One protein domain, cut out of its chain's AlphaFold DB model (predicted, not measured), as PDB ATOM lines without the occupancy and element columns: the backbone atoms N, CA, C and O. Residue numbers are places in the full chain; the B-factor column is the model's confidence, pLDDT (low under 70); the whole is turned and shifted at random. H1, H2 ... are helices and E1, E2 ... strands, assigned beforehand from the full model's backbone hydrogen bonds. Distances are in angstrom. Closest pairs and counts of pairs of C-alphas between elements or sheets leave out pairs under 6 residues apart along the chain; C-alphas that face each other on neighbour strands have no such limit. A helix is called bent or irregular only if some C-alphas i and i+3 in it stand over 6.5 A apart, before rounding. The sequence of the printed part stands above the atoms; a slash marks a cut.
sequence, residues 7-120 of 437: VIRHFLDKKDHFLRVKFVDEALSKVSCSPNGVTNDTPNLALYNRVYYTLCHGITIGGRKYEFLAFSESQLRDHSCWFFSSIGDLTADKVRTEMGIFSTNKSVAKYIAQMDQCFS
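Overview. This is residues 7 to 120 of the 437 residues of a protein of Rhizophagus irregularis (strain DAOM 181602 / DAOM 197198 / MUCL 43194) (UniProt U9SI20). A small, strongly curled sheet of four strands forms the core, with H3 standing up from one face, H4 on the opposite face, H5 slantwise over E3 and H2 beside the strands. A long loop between E1 and H3 reaches away from this body, and its residues 36 to 42 stick out. The printed part has 114 residues, with named elements in the order H1, H2, E1, H3, E2, E3, H4, E4, H5, H6; the sheet runs E1, E4, E3, E2, all antiparallel, and the class is mixed, helices and strands. The whole is only just compact, close to loose, with a radius of gyration of the C-alphas of 15.9 A, and flat, spanning 49 by 37 by 20 A.

Along the chain. H1, residues 7 to 10, begins at C-alpha 7 (15.318, 40.566, -1.462). H2, residues 12 to 17, is irregular, with C-alphas 13 and 16 8.2 A apart. E1 is residues 18 to 22. H3, residues 45 to 57, starts at C-alpha 45 (20.153, 25.478, 27.165) and is 17.3 A long. E2 is residues 59 to 61, E3 residues 64 to 70, 18.1 A long, H4 residues 73 to 77, E4 residues 80 to 84 and H5 residues 92 to 99. H6, residues 108 to 119, is 16.4 A long and ends at C-alpha 119 (17.607, 42.776, 4.385).

Arrangement. E1 and E4 have N 19 and O 83 within hydrogen-bond range at 2.9 A. E3 is staggered: residues 67 to 70 pair with E4, with N 84 and O 67 2.8 A apart, and residues 64 to 66 pair with E2, its hairpin partner, with N 59 and O 66 2.8 A apart. H3 is on the sheet at a height of 12.2 A; its closest C-alphas to E3 are Leu 55 and Phe 68, 5.5 A. H4, at a height of 5.0 A, is over none of the strands. H5 is over E3 at a height of 9.9 A, at 34 degrees on the local plane; the closest C-alphas are Leu 69 and Ala 92, 5.4 A. H2 is at the sheet's level, with a height of 2.9 A. H6 only grazes the sheet and, with residues 112 to 116 alone, only just touches H4, with 3 pairs of C-alphas within 8 A, the closest Glu 73 and Asp 116 at 6.2 A. H1 is not on the sheet; it is close to but not clearly touching H5, the closest C-alphas being Val 7 and Met 99, 7.3 A. Every O i to N i+4 pair is within hydrogen-bond range in H3, H4 and H5, against 6 of 8 in H6 and 0 of 2 in H2, which has 2 of 3 O i to N i+3 pairs; H1 is too short for an i+4 pair.

Size, cuts and confidence. The C-alphas farthest apart, Asp 13 and Thr 39, are 51.4 A apart. The printed part has no cut, and the link from E1 to H3, 22 residues, is long. Mean pLDDT of the printed part is 81.7; residues 32 to 44, 103 to 105 and 120 are under 70.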
ATOM      1  N   VAL A   7      15.534  41.990  -1.172       80.81
ATOM      2  CA  VAL A   7      15.318  40.566  -1.462       80.81
ATOM      3  C   VAL A   7      13.846  40.279  -1.771       80.81
ATOM      4  O   VAL A   7      13.534  39.689  -2.801       80.81
ATOM      5  N   ILE A   8      12.920  40.775  -0.946       81.88
ATOM      6  CA  ILE A   8      11.474  40.589  -1.158       81.88
ATOM      7  C   ILE A   8      11.004  41.307  -2.430       81.88
ATOM      8  O   ILE A   8      10.120  40.805  -3.122       81.88
ATOM      9  N   ARG A   9      11.579  42.472  -2.762       77.88
ATOM     10  CA  ARG A   9      11.271  43.178  -4.018       77.88
ATOM     11  C   ARG A   9      11.748  42.408  -5.245       77.88
ATOM     12  O   ARG A   9      11.048  42.419  -6.252       77.88
ATOM     13  N   HIS A  10      12.920  41.780  -5.168       78.94
ATOM     14  CA  HIS A  10      13.477  41.003  -6.272       78.94
ATOM     15  C   HIS A  10      12.657  39.731  -6.538       78.94
ATOM     16  O   HIS A  10      12.330  39.441  -7.683       78.94
ATOM     17  N   PHE A  11      12.234  39.036  -5.479       84.38
ATOM     18  CA  PHE A  11      11.415  37.818  -5.548       84.38
ATOM     19  C   PHE A  11       9.928  38.090  -5.263       84.38
ATOM     20  O   PHE A  11       9.275  37.357  -4.514       84.38
ATOM     21  N   LEU A  12       9.384  39.178  -5.821       83.38
ATOM     22  CA  LEU A  12       8.019  39.637  -5.530       83.38
ATOM     23  C   LEU A  12       6.946  38.606  -5.917       83.38
ATOM     24  O   LEU A  12       5.921  38.489  -5.242       83.38
ATOM     25  N   ASP A  13       7.200  37.865  -6.993       86.38
ATOM     26  CA  ASP A  13       6.393  36.756  -7.506       86.38
ATOM     27  C   ASP A  13       6.329  35.564  -6.540       86.38
ATOM     28  O   ASP A  13       5.373  34.797  -6.584       86.38
ATOM     29  N   LYS A  14       7.305  35.448  -5.632       90.31
ATOM     30  CA  LYS A  14       7.459  34.348  -4.664       90.31
ATOM     31  C   LYS A  14       7.356  34.838  -3.221       90.31
ATOM     32  O   LYS A  14       7.885  34.217  -2.300       90.31
ATOM     33  N   LYS A  15       6.705  35.981  -2.989       87.88
ATOM     34  CA  LYS A  15       6.611  36.612  -1.659       87.88
ATOM     35  C   LYS A  15       6.004  35.700  -0.581       87.88
ATOM     36  O   LYS A  15       6.328  35.854   0.590       87.88
ATOM     37  N   ASP A  16       5.135  34.767  -0.960       90.31
ATOM     38  CA  ASP A  16       4.474  33.792  -0.080       90.31
ATOM     39  C   ASP A  16       5.408  32.659   0.383       90.31
ATOM     40  O   ASP A  16       5.079  31.906   1.303       90.31
ATOM     41  N   HIS A  17       6.599  32.564  -0.212       92.75
ATOM     42  CA  HIS A  17       7.664  31.663   0.217       92.75
ATOM     43  C   HIS A  17       8.560  32.265   1.305       92.75
ATOM     44  O   HIS A  17       9.365  31.542   1.889       92.75
ATOM     45  N   PHE A  18       8.414  33.553   1.632       92.50
ATOM     46  CA  PHE A  18       9.150  34.198   2.718       92.50
ATOM     47  C   PHE A  18       8.348  34.162   4.020       92.50
ATOM     48  O   PHE A  18       7.180  34.544   4.060       92.50
ATOM     49  N   LEU A  19       9.003  33.762   5.108       92.69
ATOM     50  CA  LEU A  19       8.427  33.733   6.449       92.69
ATOM     51  C   LEU A  19       9.318  34.523   7.400       92.69
ATOM     52  O   LEU A  19      10.499  34.220   7.540       92.69
ATOM     53  N   ARG A  20       8.761  35.522   8.091       91.19
ATOM     54  CA  ARG A  20       9.477  36.174   9.190       91.19
ATOM     55  C   ARG A  20       9.145  35.481  10.500       91.19
ATOM     56  O   ARG A  20       7.994  35.480  10.928       91.19
ATOM     57  N   VAL A  21      10.166  34.944  11.148       92.38
ATOM     58  CA  VAL A  21      10.053  34.249  12.428       92.38
ATOM     59  C   VAL A  21      10.593  35.164  13.515       92.38
ATOM     60  O   VAL A  21      11.671  35.736  13.365       92.38
ATOM     61  N   LYS A  22       9.838  35.317  14.605       92.81
ATOM     62  CA  LYS A  22      10.268  36.030  15.809       92.81
ATOM     63  C   LYS A  22      10.221  35.065  16.986       92.81
ATOM     64  O   LYS A  22       9.180  34.467  17.242       92.81
ATOM     65  N   PHE A  23      11.336  34.929  17.686       90.75
ATOM     66  CA  PHE A  23      11.442  34.121  18.892       90.75
ATOM     67  C   PHE A  23      11.072  34.991  20.093       90.75
ATOM     68  O   PHE A  23      11.721  36.005  20.361       90.75
ATOM     69  N   VAL A  24      10.001  34.615  20.786       90.31
ATOM     70  CA  VAL A  24       9.424  35.366  21.905       90.31
ATOM     71  C   VAL A  24       9.100  34.440  23.072       90.31
ATOM     72  O   VAL A  24       8.990  33.228  22.880       90.31
ATOM     73  N   ASP A  25       8.964  35.014  24.262       86.25
ATOM     74  CA  ASP A  25       8.411  34.326  25.432       86.25
ATOM     75  C   ASP A  25       6.870  34.263  25.386       86.25
ATOM     76  O   ASP A  25       6.224  34.728  24.440       86.25
ATOM     77  N   GLU A  26       6.263  33.686  26.422       85.44
ATOM     78  CA  GLU A  26       4.814  33.534  26.573       85.44
ATOM     79  C   GLU A  26       4.072  34.880  26.637       85.44
ATOM     80  O   GLU A  26       2.888  34.953  26.309       85.44
ATOM     81  N   ALA A  27       4.768  35.957  27.013       87.19
ATOM     82  CA  ALA A  27       4.254  37.323  27.035       87.19
ATOM     83  C   ALA A  27       4.531  38.084  25.723       87.19
ATOM     84  O   ALA A  27       4.351  39.303  25.666       87.19
ATOM     85  N   LEU A  28       4.975  37.391  24.665       83.75
ATOM     86  CA  LEU A  28       5.369  37.954  23.367       83.75
ATOM     87  C   LEU A  28       6.543  38.950  23.444       83.75
ATOM     88  O   LEU A  28       6.778  39.740  22.518       83.75
ATOM     89  N   SER A  29       7.298  38.899  24.538       84.38
ATOM     90  CA  SER A  29       8.485  39.706  24.790       84.38
ATOM     91  C   SER A  29       9.749  38.990  24.313       84.38
ATOM     92  O   SER A  29       9.722  37.842  23.866       84.38
ATOM     93  N   LYS A  30      10.879  39.706  24.299       83.44
ATOM     94  CA  LYS A  30      12.161  39.131  23.870       83.44
ATOM     95  C   LYS A  30      12.581  38.059  24.871       83.44
ATOM     96  O   LYS A  30      12.602  38.325  26.068       83.44
ATOM     97  N   VAL A  31      12.966  36.889  24.365       80.69
ATOM     98  CA  VAL A  31      13.492  35.791  25.190       80.69
ATOM     99  C   VAL A  31      14.711  36.296  25.972       80.69
ATOM    100  O   VAL A  31      15.729  36.623  25.365       80.69
ATOM    101  N   SER A  32      14.604  36.425  27.297       69.31
ATOM    102  CA  SER A  32      15.692  36.952  28.132       69.31
ATOM    103  C   SER A  32      16.870  35.977  28.197       69.31
ATOM    104  O   SER A  32      16.681  34.776  28.385       69.31
ATOM    105  N   CYS A  33      18.092  36.508  28.116       61.53
ATOM    106  CA  CYS A  33      19.322  35.739  28.314       61.53
ATOM    107  C   CYS A  33      19.676  35.528  29.796       61.53
ATOM    108  O   CYS A  33      20.617  34.794  30.086       61.53
ATOM    109  N   SER A  34      18.959  36.162  30.733       54.12
ATOM    110  CA  SER A  34      19.248  36.066  32.167       54.12
ATOM    111  C   SER A  34      17.958  35.946  32.989       54.12
ATOM    112  O   SER A  34      17.056  36.780  32.822       54.12
ATOM    113  N   PRO A  35      17.831  34.928  33.860       50.50
ATOM    114  CA  PRO A  35      16.828  34.937  34.908       50.50
ATOM    115  C   PRO A  35      17.289  35.935  35.973       50.50
ATOM    116  O   PRO A  35      18.445  35.930  36.382       50.50
ATOM    117  N   ASN A  36      16.388  36.809  36.402       47.03
ATOM    118  CA  ASN A  36      16.588  37.742  37.507       47.03
ATOM    119  C   ASN A  36      17.431  37.139  38.650       47.03
ATOM    120  O   ASN A  36      16.907  36.333  39.407       47.03
ATOM    121  N   GLY A  37      18.700  37.537  38.788       45.66
ATOM    122  CA  GLY A  37      19.468  37.508  40.042       45.66
ATOM    123  C   GLY A  37      19.525  36.210  40.863       45.66
ATOM    124  O   GLY A  37      19.868  36.296  42.039       45.66
ATOM    125  N   VAL A  38      19.212  35.034  40.311       46.03
ATOM    126  CA  VAL A  38      19.334  33.755  41.025       46.03
ATOM    127  C   VAL A  38      20.467  32.954  40.402       46.03
ATOM    128  O   VAL A  38      20.434  32.596  39.228       46.03
ATOM    129  N   THR A  39      21.465  32.695  41.236       46.19
ATOM    130  CA  THR A  39      22.746  32.011  41.023       46.19
ATOM    131  C   THR A  39      22.610  30.518  40.693       46.19
ATOM    132  O   THR A  39      23.341  29.697  41.238       46.19
ATOM    133  N   ASN A  40      21.671  30.146  39.825       49.09
ATOM    134  CA  ASN A  40      21.596  28.797  39.276       49.09
ATOM    135  C   ASN A  40      22.061  28.849  37.822       49.09
ATOM    136  O   ASN A  40      21.271  29.073  36.905       49.09
ATOM    137  N   ASP A  41      23.368  28.646  37.649       46.44
ATOM    138  CA  ASP A  41      24.119  28.563  36.392       46.44
ATOM    139  C   ASP A  41      23.712  27.358  35.528       46.44
ATOM    140  O   ASP A  41      24.519  26.510  35.151       46.44
ATOM    141  N   THR A  42      22.440  27.269  35.155       52.09
ATOM    142  CA  THR A  42      22.089  26.625  33.892       52.09
ATOM    143  C   THR A  42      21.597  27.724  32.966       52.09
ATOM    144  O   THR A  42      20.443  28.143  33.086       52.09
ATOM    145  N   PRO A  43      22.433  28.224  32.025       55.81
ATOM    146  CA  PRO A  43      21.877  28.921  30.871       55.81
ATOM    147  C   PRO A  43      20.760  28.031  30.340       55.81
ATOM    148  O   PRO A  43      20.929  26.811  30.336       55.81
ATOM    149  N   ASN A  44      19.608  28.608  29.991       66.88
ATOM    150  CA  ASN A  44      18.417  27.853  29.609       66.88
ATOM    151  C   ASN A  44      18.667  27.158  28.257       66.88
ATOM    152  O   ASN A  44      18.197  27.568  27.199       66.88
ATOM    153  N   LEU A  45      19.518  26.135  28.292       73.44
ATOM    154  CA  LEU A  45      20.153  25.478  27.165       73.44
ATOM    155  C   LEU A  45      19.086  24.776  26.344       73.44
ATOM    156  O   LEU A  45      19.201  24.722  25.134       73.44
ATOM    157  N   ALA A  46      17.998  24.340  26.982       80.19
ATOM    158  CA  ALA A  46      16.806  23.858  26.305       80.19
ATOM    159  C   ALA A  46      16.179  24.927  25.387       80.19
ATOM    160  O   ALA A  46      15.850  24.616  24.241       80.19
ATOM    161  N   LEU A  47      16.059  26.186  25.836       82.81
ATOM    162  CA  LEU A  47      15.565  27.284  24.995       82.81
ATOM    163  C   LEU A  47      16.538  27.588  23.853       82.81
ATOM    164  O   LEU A  47      16.116  27.649  22.698       82.81
ATOM    165  N   TYR A  48      17.834  27.722  24.147       82.94
ATOM    166  CA  TYR A  48      18.838  27.971  23.109       82.94
ATOM    167  C   TYR A  48      18.911  26.831  22.097       82.94
ATOM    168  O   TYR A  48      18.908  27.091  20.898       82.94
ATOM    169  N   ASN A  49      18.882  25.580  22.553       87.31
ATOM    170  CA  ASN A  49      18.847  24.399  21.698       87.31
ATOM    171  C   ASN A  49      17.589  24.379  20.840       87.31
ATOM    172  O   ASN A  49      17.672  24.000  19.681       87.31
ATOM    173  N   ARG A  50      16.436  24.820  21.355       87.81
ATOM    174  CA  ARG A  50      15.209  24.919  20.557       87.81
ATOM    175  C   ARG A  50      15.322  25.980  19.465       87.81
ATOM    176  O   ARG A  50      14.945  25.711  18.322       87.81
ATOM    177  N   VAL A  51      15.842  27.165  19.790       90.56
ATOM    178  CA  VAL A  51      16.084  28.231  18.801       90.56
ATOM    179  C   VAL A  51      17.093  27.753  17.759       90.56
ATOM    180  O   VAL A  51      16.814  27.806  16.566       90.56
ATOM    181  N   TYR A  52      18.221  27.202  18.203       90.94
ATOM    182  CA  TYR A  52      19.267  26.653  17.347       90.94
ATOM    183  C   TYR A  52      18.743  25.527  16.449       90.94
ATOM    184  O   TYR A  52      18.922  25.573  15.236       90.94
ATOM    185  N   TYR A  53      18.004  24.570  17.012       93.31
ATOM    186  CA  TYR A  53      17.368  23.489  16.263       93.31
ATOM    187  C   TYR A  53      16.442  24.039  15.179       93.31
ATOM    188  O   TYR A  53      16.501  23.577  14.044       93.31
ATOM    189  N   THR A  54      15.639  25.054  15.507       94.25
ATOM    190  CA  THR A  54      14.740  25.715  14.551       94.25
ATOM    191  C   THR A  54      15.514  26.402  13.426       94.25
ATOM    192  O   THR A  54      15.130  26.295  12.265       94.25
ATOM    193  N   LEU A  55      16.623  27.077  13.741       93.31
ATOM    194  CA  LEU A  55      17.487  27.713  12.743       93.31
ATOM    195  C   LEU A  55      18.150  26.678  11.818       93.31
ATOM    196  O   LEU A  55      18.230  26.907  10.614       93.31
ATOM    197  N   CYS A  56      18.577  25.530  12.351       93.50
ATOM    198  CA  CYS A  56      19.234  24.474  11.577       93.50
ATOM    199  C   CYS A  56      18.264  23.621  10.745       93.50
ATOM    200  O   CYS A  56      18.593  23.248   9.623       93.50
ATOM    201  N   HIS A  57      17.084  23.293  11.278       94.19
ATOM    202  CA  HIS A  57      16.162  22.328  10.661       94.19
ATOM    203  C   HIS A  57      14.966  22.984   9.968       94.19
ATOM    204  O   HIS A  57      14.292  22.333   9.166       94.19
ATOM    205  N   GLY A  58      14.712  24.265  10.235       94.25
ATOM    206  CA  GLY A  58      13.577  24.988   9.686       94.25
ATOM    207  C   GLY A  58      12.273  24.790  10.460       94.25
ATOM    208  O   GLY A  58      12.227  24.181  11.529       94.25
ATOM    209  N   ILE A  59      11.189  25.321   9.894       95.31
ATOM    210  CA  ILE A  59       9.820  25.233  10.416       95.31
ATOM    211  C   ILE A  59       8.917  24.691   9.312       95.31
ATOM    212  O   ILE A  59       8.965  25.174   8.184       95.31
ATOM    213  N   THR A  60       8.066  23.713   9.628       95.44
ATOM    214  CA  THR A  60       7.065  23.202   8.681       95.44
ATOM    215  C   THR A  60       5.686  23.754   9.023       95.44
ATOM    216  O   THR A  60       5.198  23.549  10.132       95.44
ATOM    217  N   ILE A  61       5.053  24.448   8.075       94.06
ATOM    218  CA  ILE A  61       3.708  25.021   8.217       94.06
ATOM    219  C   ILE A  61       2.899  24.648   6.977       94.06
ATOM    220  O   ILE A  61       3.324  24.927   5.859       94.06
ATOM    221  N   GLY A  62       1.740  24.006   7.157       90.62
ATOM    222  CA  GLY A  62       0.834  23.682   6.046       90.62
ATOM    223  C   GLY A  62       1.485  22.857   4.926       90.62
ATOM    224  O   GLY A  62       1.225  23.107   3.754       90.62
ATOM    225  N   GLY A  63       2.388  21.933   5.273       90.62
ATOM    226  CA  GLY A  63       3.130  21.104   4.310       90.62
ATOM    227  C   GLY A  63       4.320  21.792   3.630       90.62
ATOM    228  O   GLY A  63       5.056  21.135   2.901       90.62
ATOM    229  N   ARG A  64       4.560  23.085   3.882       93.56
ATOM    230  CA  ARG A  64       5.740  23.809   3.392       93.56
ATOM    231  C   ARG A  64       6.822  23.853   4.462       93.56
ATOM    232  O   ARG A  64       6.563  24.280   5.587       93.56
ATOM    233  N   LYS A  65       8.042  23.446   4.101       95.69
ATOM    234  CA  LYS A  65       9.233  23.604   4.941       95.69
ATOM    235  C   LYS A  65       9.879  24.956   4.653       95.69
ATOM    236  O   LYS A  65      10.164  25.264   3.498       95.69
ATOM    237  N   TYR A  66      10.098  25.741   5.698       96.50
ATOM    238  CA  TYR A  66      10.778  27.028   5.674       96.50
ATOM    239  C   TYR A  66      12.132  26.870   6.353       96.50
ATOM    240  O   TYR A  66      12.192  26.473   7.513       96.50
ATOM    241  N   GLU A  67      13.212  27.181   5.652       95.62
ATOM    242  CA  GLU A  67      14.587  27.052   6.143       95.62
ATOM    243  C   GLU A  67      15.188  28.429   6.405       95.62
ATOM    244  O   GLU A  67      14.749  29.422   5.819       95.62
ATOM    245  N   PHE A  68      16.169  28.509   7.303       94.12
ATOM    246  CA  PHE A  68      16.796  29.778   7.649       94.12
ATOM    247  C   PHE A  68      17.376  30.458   6.402       94.12
ATOM    248  O   PHE A  68      18.167  29.873   5.653       94.12
ATOM    249  N   LEU A  69      16.980  31.713   6.193       91.44
ATOM    250  CA  LEU A  69      17.453  32.524   5.083       91.44
ATOM    251  C   LEU A  69      18.551  33.471   5.553       91.44
ATOM    252  O   LEU A  69      19.691  33.332   5.112       91.44
ATOM    253  N   ALA A  70      18.189  34.433   6.406       89.00
ATOM    254  CA  ALA A  70      19.044  35.543   6.817       89.00
ATOM    255  C   ALA A  70      18.373  36.404   7.901       89.00
ATOM    256  O   ALA A  70      17.206  36.215   8.239       89.00
ATOM    257  N   PHE A  71      19.083  37.410   8.404       86.12
ATOM    258  CA  PHE A  71      18.538  38.456   9.268       86.12
ATOM    259  C   PHE A  71      19.237  39.790   9.005       86.12
ATOM    260  O   PHE A  71      20.363  39.829   8.514       86.12
ATOM    261  N   SER A  72      18.558  40.874   9.363       78.81
ATOM    262  CA  SER A  72      19.147  42.200   9.530       78.81
ATOM    263  C   SER A  72      19.612  42.405  10.983       78.81
ATOM    264  O   SER A  72      19.172  41.702  11.895       78.81
ATOM    265  N   GLU A  73      20.464  43.389  11.248       76.38
ATOM    266  CA  GLU A  73      20.931  43.714  12.601       76.38
ATOM    267  C   GLU A  73      19.765  44.171  13.496       76.38
ATOM    268  O   GLU A  73      19.644  43.775  14.657       76.38
ATOM    269  N   SER A  74      18.840  44.959  12.935       75.25
ATOM    270  CA  SER A  74      17.599  45.347  13.613       75.25
ATOM    271  C   SER A  74      16.723  44.143  13.948       75.25
ATOM    272  O   SER A  74      16.188  44.059  15.052       75.25
ATOM    273  N   GLN A  75      16.616  43.186  13.026       82.50
ATOM    274  CA  GLN A  75      15.868  41.958  13.239       82.50
ATOM    275  C   GLN A  75      16.503  41.094  14.317       82.50
ATOM    276  O   GLN A  75      15.775  40.591  15.170       82.50
ATOM    277  N   LEU A  76      17.832  40.988  14.332       83.94
ATOM    278  CA  LEU A  76      18.568  40.267  15.363       83.94
ATOM    279  C   LEU A  76      18.330  40.886  16.747       83.94
ATOM    280  O   LEU A  76      17.986  40.163  17.681       83.94
ATOM    281  N   ARG A  77      18.397  42.223  16.869       82.62
ATOM    282  CA  ARG A  77      18.039  42.937  18.111       82.62
ATOM    283  C   ARG A  77      16.606  42.651  18.549       82.62
ATOM    284  O   ARG A  77      16.333  42.643  19.747       82.62
ATOM    285  N   ASP A  78      15.694  42.421  17.610       83.00
ATOM    286  CA  ASP A  78      14.293  42.073  17.868       83.00
ATOM    287  C   ASP A  78      14.016  40.564  17.947       83.00
ATOM    288  O   ASP A  78      12.851  40.164  18.015       83.00
ATOM    289  N   HIS A  79      15.068  39.739  17.998       88.56
ATOM    290  CA  HIS A  79      15.010  38.275  18.069       88.56
ATOM    291  C   HIS A  79      14.208  37.682  16.901       88.56
ATOM    292  O   HIS A  79      13.401  36.766  17.057       88.56
ATOM    293  N   SER A  80      14.402  38.242  15.711       89.31
ATOM    294  CA  SER A  80      13.707  37.860  14.490       89.31
ATOM    295  C   SER A  80      14.672  37.578  13.349       89.31
ATOM    296  O   SER A  80      15.801  38.062  13.325       89.31
ATOM    297  N   CYS A  81      14.218  36.775  12.394       91.31
ATOM    298  CA  CYS A  81      14.949  36.463  11.176       91.31
ATOM    299  C   CYS A  81      13.987  36.031  10.064       91.31
ATOM    300  O   CYS A  81      12.799  35.777  10.292       91.31
ATOM    301  N   TRP A  82      14.503  35.990   8.843       92.00
ATOM    302  CA  TRP A  82      13.806  35.493   7.670       92.00
ATOM    303  C   TRP A  82      14.104  34.015   7.451       92.00
ATOM    304  O   TRP A  82      15.244  33.563   7.552       92.00
ATOM    305  N   PHE A  83      13.059  33.294   7.078       94.81
ATOM    306  CA  PHE A  83      13.094  31.946   6.553       94.81
ATOM    307  C   PHE A  83      12.503  31.940   5.142       94.81
ATOM    308  O   PHE A  83      11.707  32.815   4.782       94.81
ATOM    309  N   PHE A  84      12.883  30.947   4.348       95.44
ATOM    310  CA  PHE A  84      12.436  30.786   2.973       95.44
ATOM    311  C   PHE A  84      12.026  29.341   2.698       95.44
ATOM    312  O   PHE A  84      12.710  28.409   3.120       95.44
ATOM    313  N   SER A  85      10.912  29.154   1.997       96.12
ATOM    314  CA  SER A  85      10.470  27.843   1.532       96.12
ATOM    315  C   SER A  85      10.885  27.634   0.083       96.12
ATOM    316  O   SER A  85      10.426  28.352  -0.803       96.12
ATOM    317  N   SER A  86      11.752  26.651  -0.153       93.62
ATOM    318  CA  SER A  86      12.276  26.345  -1.485       93.62
ATOM    319  C   SER A  86      11.157  26.034  -2.489       93.62
ATOM    320  O   SER A  86      10.176  25.369  -2.154       93.62
ATOM    321  N   ILE A  87      11.310  26.507  -3.728       91.69
ATOM    322  CA  ILE A  87      10.364  26.276  -4.828       91.69
ATOM    323  C   ILE A  87      11.107  25.966  -6.124       91.69
ATOM    324  O   ILE A  87      11.870  26.790  -6.629       91.69
ATOM    325  N   GLY A  88      10.863  24.771  -6.670       88.31
ATOM    326  CA  GLY A  88      11.612  24.256  -7.814       88.31
ATOM    327  C   GLY A  88      13.111  24.295  -7.528       88.31
ATOM    328  O   GLY A  88      13.565  23.804  -6.497       88.31
ATOM    329  N   ASP A  89      13.859  24.960  -8.403       88.44
ATOM    330  CA  ASP A  89      15.300  25.138  -8.251       88.44
ATOM    331  C   ASP A  89      15.697  26.245  -7.271       88.44
ATOM    332  O   ASP A  89      16.875  26.334  -6.926       88.44
ATOM    333  N   LEU A  90      14.779  27.112  -6.835       91.06
ATOM    334  CA  LEU A  90      15.104  28.232  -5.957       91.06
ATOM    335  C   LEU A  90      15.137  27.771  -4.498       91.06
ATOM    336  O   LEU A  90      14.097  27.488  -3.902       91.06
ATOM    337  N   THR A  91      16.334  27.742  -3.915       92.56
ATOM    338  CA  THR A  91      16.569  27.408  -2.504       92.56
ATOM    339  C   THR A  91      16.951  28.648  -1.700       92.56
ATOM    340  O   THR A  91      17.367  29.658  -2.269       92.56
ATOM    341  N   ALA A  92      16.876  28.568  -0.367       90.06
ATOM    342  CA  ALA A  92      17.362  29.637   0.512       90.06
ATOM    343  C   ALA A  92      18.839  29.985   0.244       90.06
ATOM    344  O   ALA A  92      19.237  31.143   0.357       90.06
ATOM    345  N   ASP A  93      19.637  28.993  -0.156       88.81
ATOM    346  CA  ASP A  93      21.040  29.191  -0.501       88.81
ATOM    347  C   ASP A  93      21.223  29.992  -1.788       88.81
ATOM    348  O   ASP A  93      21.924  30.999  -1.777       88.81
ATOM    349  N   LYS A  94      20.485  29.648  -2.851       88.31
ATOM    350  CA  LYS A  94      20.494  30.444  -4.086       88.31
ATOM    351  C   LYS A  94      20.015  31.870  -3.840       88.31
ATOM    352  O   LYS A  94      20.612  32.804  -4.358       88.31
ATOM    353  N   VAL A  95      18.992  32.057  -3.000       88.12
ATOM    354  CA  VAL A  95      18.543  33.403  -2.610       88.12
ATOM    355  C   VAL A  95      19.680  34.175  -1.925       88.12
ATOM    356  O   VAL A  95      19.842  35.355  -2.216       88.12
ATOM    357  N   ARG A  96      20.496  33.543  -1.063       86.94
ATOM    358  CA  ARG A  96      21.694  34.177  -0.471       86.94
ATOM    359  C   ARG A  96      22.778  34.481  -1.501       86.94
ATOM    360  O   ARG A  96      23.359  35.556  -1.427       86.94
ATOM    361  N   THR A  97      23.037  33.583  -2.449       84.25
ATOM    362  CA  THR A  97      24.015  33.818  -3.526       84.25
ATOM    363  C   THR A  97      23.630  35.021  -4.386       84.25
ATOM    364  O   THR A  97      24.488  35.835  -4.714       84.25
ATOM    365  N   GLU A  98      22.339  35.188  -4.684       80.38
ATOM    366  CA  GLU A  98      21.822  36.341  -5.439       80.38
ATOM    367  C   GLU A  98      22.020  37.673  -4.693       80.38
ATOM    368  O   GLU A  98      22.203  38.718  -5.311       80.38
ATOM    369  N   MET A  99      22.057  37.675  -3.355       80.25
ATOM    370  CA  MET A  99      22.291  38.909  -2.593       80.25
ATOM    371  C   MET A  99      23.691  39.492  -2.804       80.25
ATOM    372  O   MET A  99      23.859  40.707  -2.679       80.25
ATOM    373  N   GLY A 100      24.682  38.647  -3.089       77.56
ATOM    374  CA  GLY A 100      26.077  39.036  -3.253       77.56
ATOM    375  C   GLY A 100      27.057  37.956  -2.803       77.56
ATOM    376  O   GLY A 100      26.697  36.958  -2.173       77.56
ATOM    377  N   ILE A 101      28.332  38.176  -3.112       76.25
ATOM    378  CA  ILE A 101      29.420  37.267  -2.748       76.25
ATOM    379  C   ILE A 101      29.984  37.697  -1.390       76.25
ATOM    380  O   ILE A 101      30.820  38.593  -1.290       76.25
ATOM    381  N   PHE A 102      29.527  37.039  -0.322       76.50
ATOM    382  CA  PHE A 102      29.977  37.311   1.053       76.50
ATOM    383  C   PHE A 102      31.112  36.385   1.528       76.50
ATOM    384  O   PHE A 102      31.716  36.625   2.574       76.50
ATOM    385  N   SER A 103      31.413  35.325   0.769       65.62
ATOM    386  CA  SER A 103      32.383  34.271   1.116       65.62
ATOM    387  C   SER A 103      33.833  34.755   1.214       65.62
ATOM    388  O   SER A 103      34.676  34.074   1.793       65.62
ATOM    389  N   THR A 104      34.130  35.942   0.691       66.00
ATOM    390  CA  THR A 104      35.449  36.579   0.772       66.00
ATOM    391  C   THR A 104      35.777  37.090   2.182       66.00
ATOM    392  O   THR A 104      36.949  37.284   2.514       66.00
ATOM    393  N   ASN A 105      34.774  37.269   3.052       65.88
ATOM    394  CA  ASN A 105      34.958  37.811   4.396       65.88
ATOM    395  C   ASN A 105      35.129  36.713   5.451       65.88
ATOM    396  O   ASN A 105      34.209  35.965   5.759       65.88
ATOM    397  N   LYS A 106      36.305  36.679   6.091       70.50
ATOM    398  CA  LYS A 106      36.629  35.714   7.162       70.50
ATOM    399  C   LYS A 106      35.984  36.035   8.519       70.50
ATOM    400  O   LYS A 106      36.013  35.210   9.423       70.50
ATOM    401  N   SER A 107      35.442  37.242   8.689       81.44
ATOM    402  CA  SER A 107      34.816  37.681   9.942       81.44
ATOM    403  C   SER A 107      33.304  37.505   9.880       81.44
ATOM    404  O   SER A 107      32.647  38.110   9.032       81.44
ATOM    405  N   VAL A 108      32.751  36.754  10.836       79.19
ATOM    406  CA  VAL A 108      31.299  36.556  10.994       79.19
ATOM    407  C   VAL A 108      30.569  37.893  11.151       79.19
ATOM    408  O   VAL A 108      29.525  38.100  10.541       79.19
ATOM    409  N   ALA A 109      31.142  38.837  11.904       75.06
ATOM    410  CA  ALA A 109      30.548  40.158  12.094       75.06
ATOM    411  C   ALA A 109      30.445  40.942  10.773       75.06
ATOM    412  O   ALA A 109      29.404  41.527  10.486       75.06
ATOM    413  N   LYS A 110      31.494  40.907   9.936       77.25
ATOM    414  CA  LYS A 110      31.475  41.560   8.614       77.25
ATOM    415  C   LYS A 110      30.497  40.881   7.659       77.25
ATOM    416  O   LYS A 110      29.752  41.577   6.978       77.25
ATOM    417  N   TYR A 111      30.462  39.548   7.659       80.12
ATOM    418  CA  TYR A 111      29.507  38.768   6.872       80.12
ATOM    419  C   TYR A 111      28.060  39.166   7.200       80.12
ATOM    420  O   TYR A 111      27.279  39.493   6.307       80.12
ATOM    421  N   ILE A 112      27.722  39.223   8.494       77.06
ATOM    422  CA  ILE A 112      26.402  39.656   8.969       77.06
ATOM    423  C   ILE A 112      26.110  41.095   8.531       77.06
ATOM    424  O   ILE A 112      25.038  41.359   7.995       77.06
ATOM    425  N   ALA A 113      27.057  42.017   8.723       76.19
ATOM    426  CA  ALA A 113      26.875  43.429   8.385       76.19
ATOM    427  C   ALA A 113      26.677  43.675   6.878       76.19
ATOM    428  O   ALA A 113      26.016  44.636   6.492       76.19
ATOM    429  N   GLN A 114      27.238  42.829   6.013       79.00
ATOM    430  CA  GLN A 114      27.044  42.911   4.562       79.00
ATOM    431  C   GLN A 114      25.700  42.324   4.139       79.00
ATOM    432  O   GLN A 114      24.963  42.970   3.396       79.00
ATOM    433  N   MET A 115      25.337  41.151   4.666       80.12
ATOM    434  CA  MET A 115      24.034  40.531   4.411       80.12
ATOM    435  C   MET A 115      22.881  41.418   4.910       80.12
ATOM    436  O   MET A 115      21.845  41.542   4.248       80.12
ATOM    437  N   ASP A 116      23.089  42.114   6.033       77.62
ATOM    438  CA  ASP A 116      22.177  43.125   6.562       77.62
ATOM    439  C   ASP A 116      21.850  44.215   5.533       77.62
ATOM    440  O   ASP A 116      20.721  44.691   5.501       77.62
ATOM    441  N   GLN A 117      22.758  44.579   4.625       74.62
ATOM    442  CA  GLN A 117      22.483  45.627   3.634       74.62
ATOM    443  C   GLN A 117      21.364  45.244   2.656       74.62
ATOM    444  O   GLN A 117      20.633  46.127   2.194       74.62
ATOM    445  N   CYS A 118      21.185  43.947   2.389       75.38
ATOM    446  CA  CYS A 118      20.130  43.423   1.519       75.38
ATOM    447  C   CYS A 118      18.784  43.257   2.246       75.38
ATOM    448  O   CYS A 118      17.724  43.377   1.623       75.38
ATOM    449  N   PHE A 119      18.807  43.013   3.563       70.19
ATOM    450  CA  PHE A 119      17.607  42.776   4.385       70.19
ATOM    451  C   PHE A 119      17.167  43.929   5.254       70.19
ATOM    452  O   PHE A 119      16.032  43.917   5.736       70.19
ATOM    453  N   SER A 120      18.047  44.903   5.445       61.41
ATOM    454  CA  SER A 120      17.775  46.179   6.066       61.41
ATOM    455  C   SER A 120      16.478  46.697   5.468       61.41
ATOM    456  O   SER A 120      16.444  47.170   4.329       61.41
TER     457      SER A 120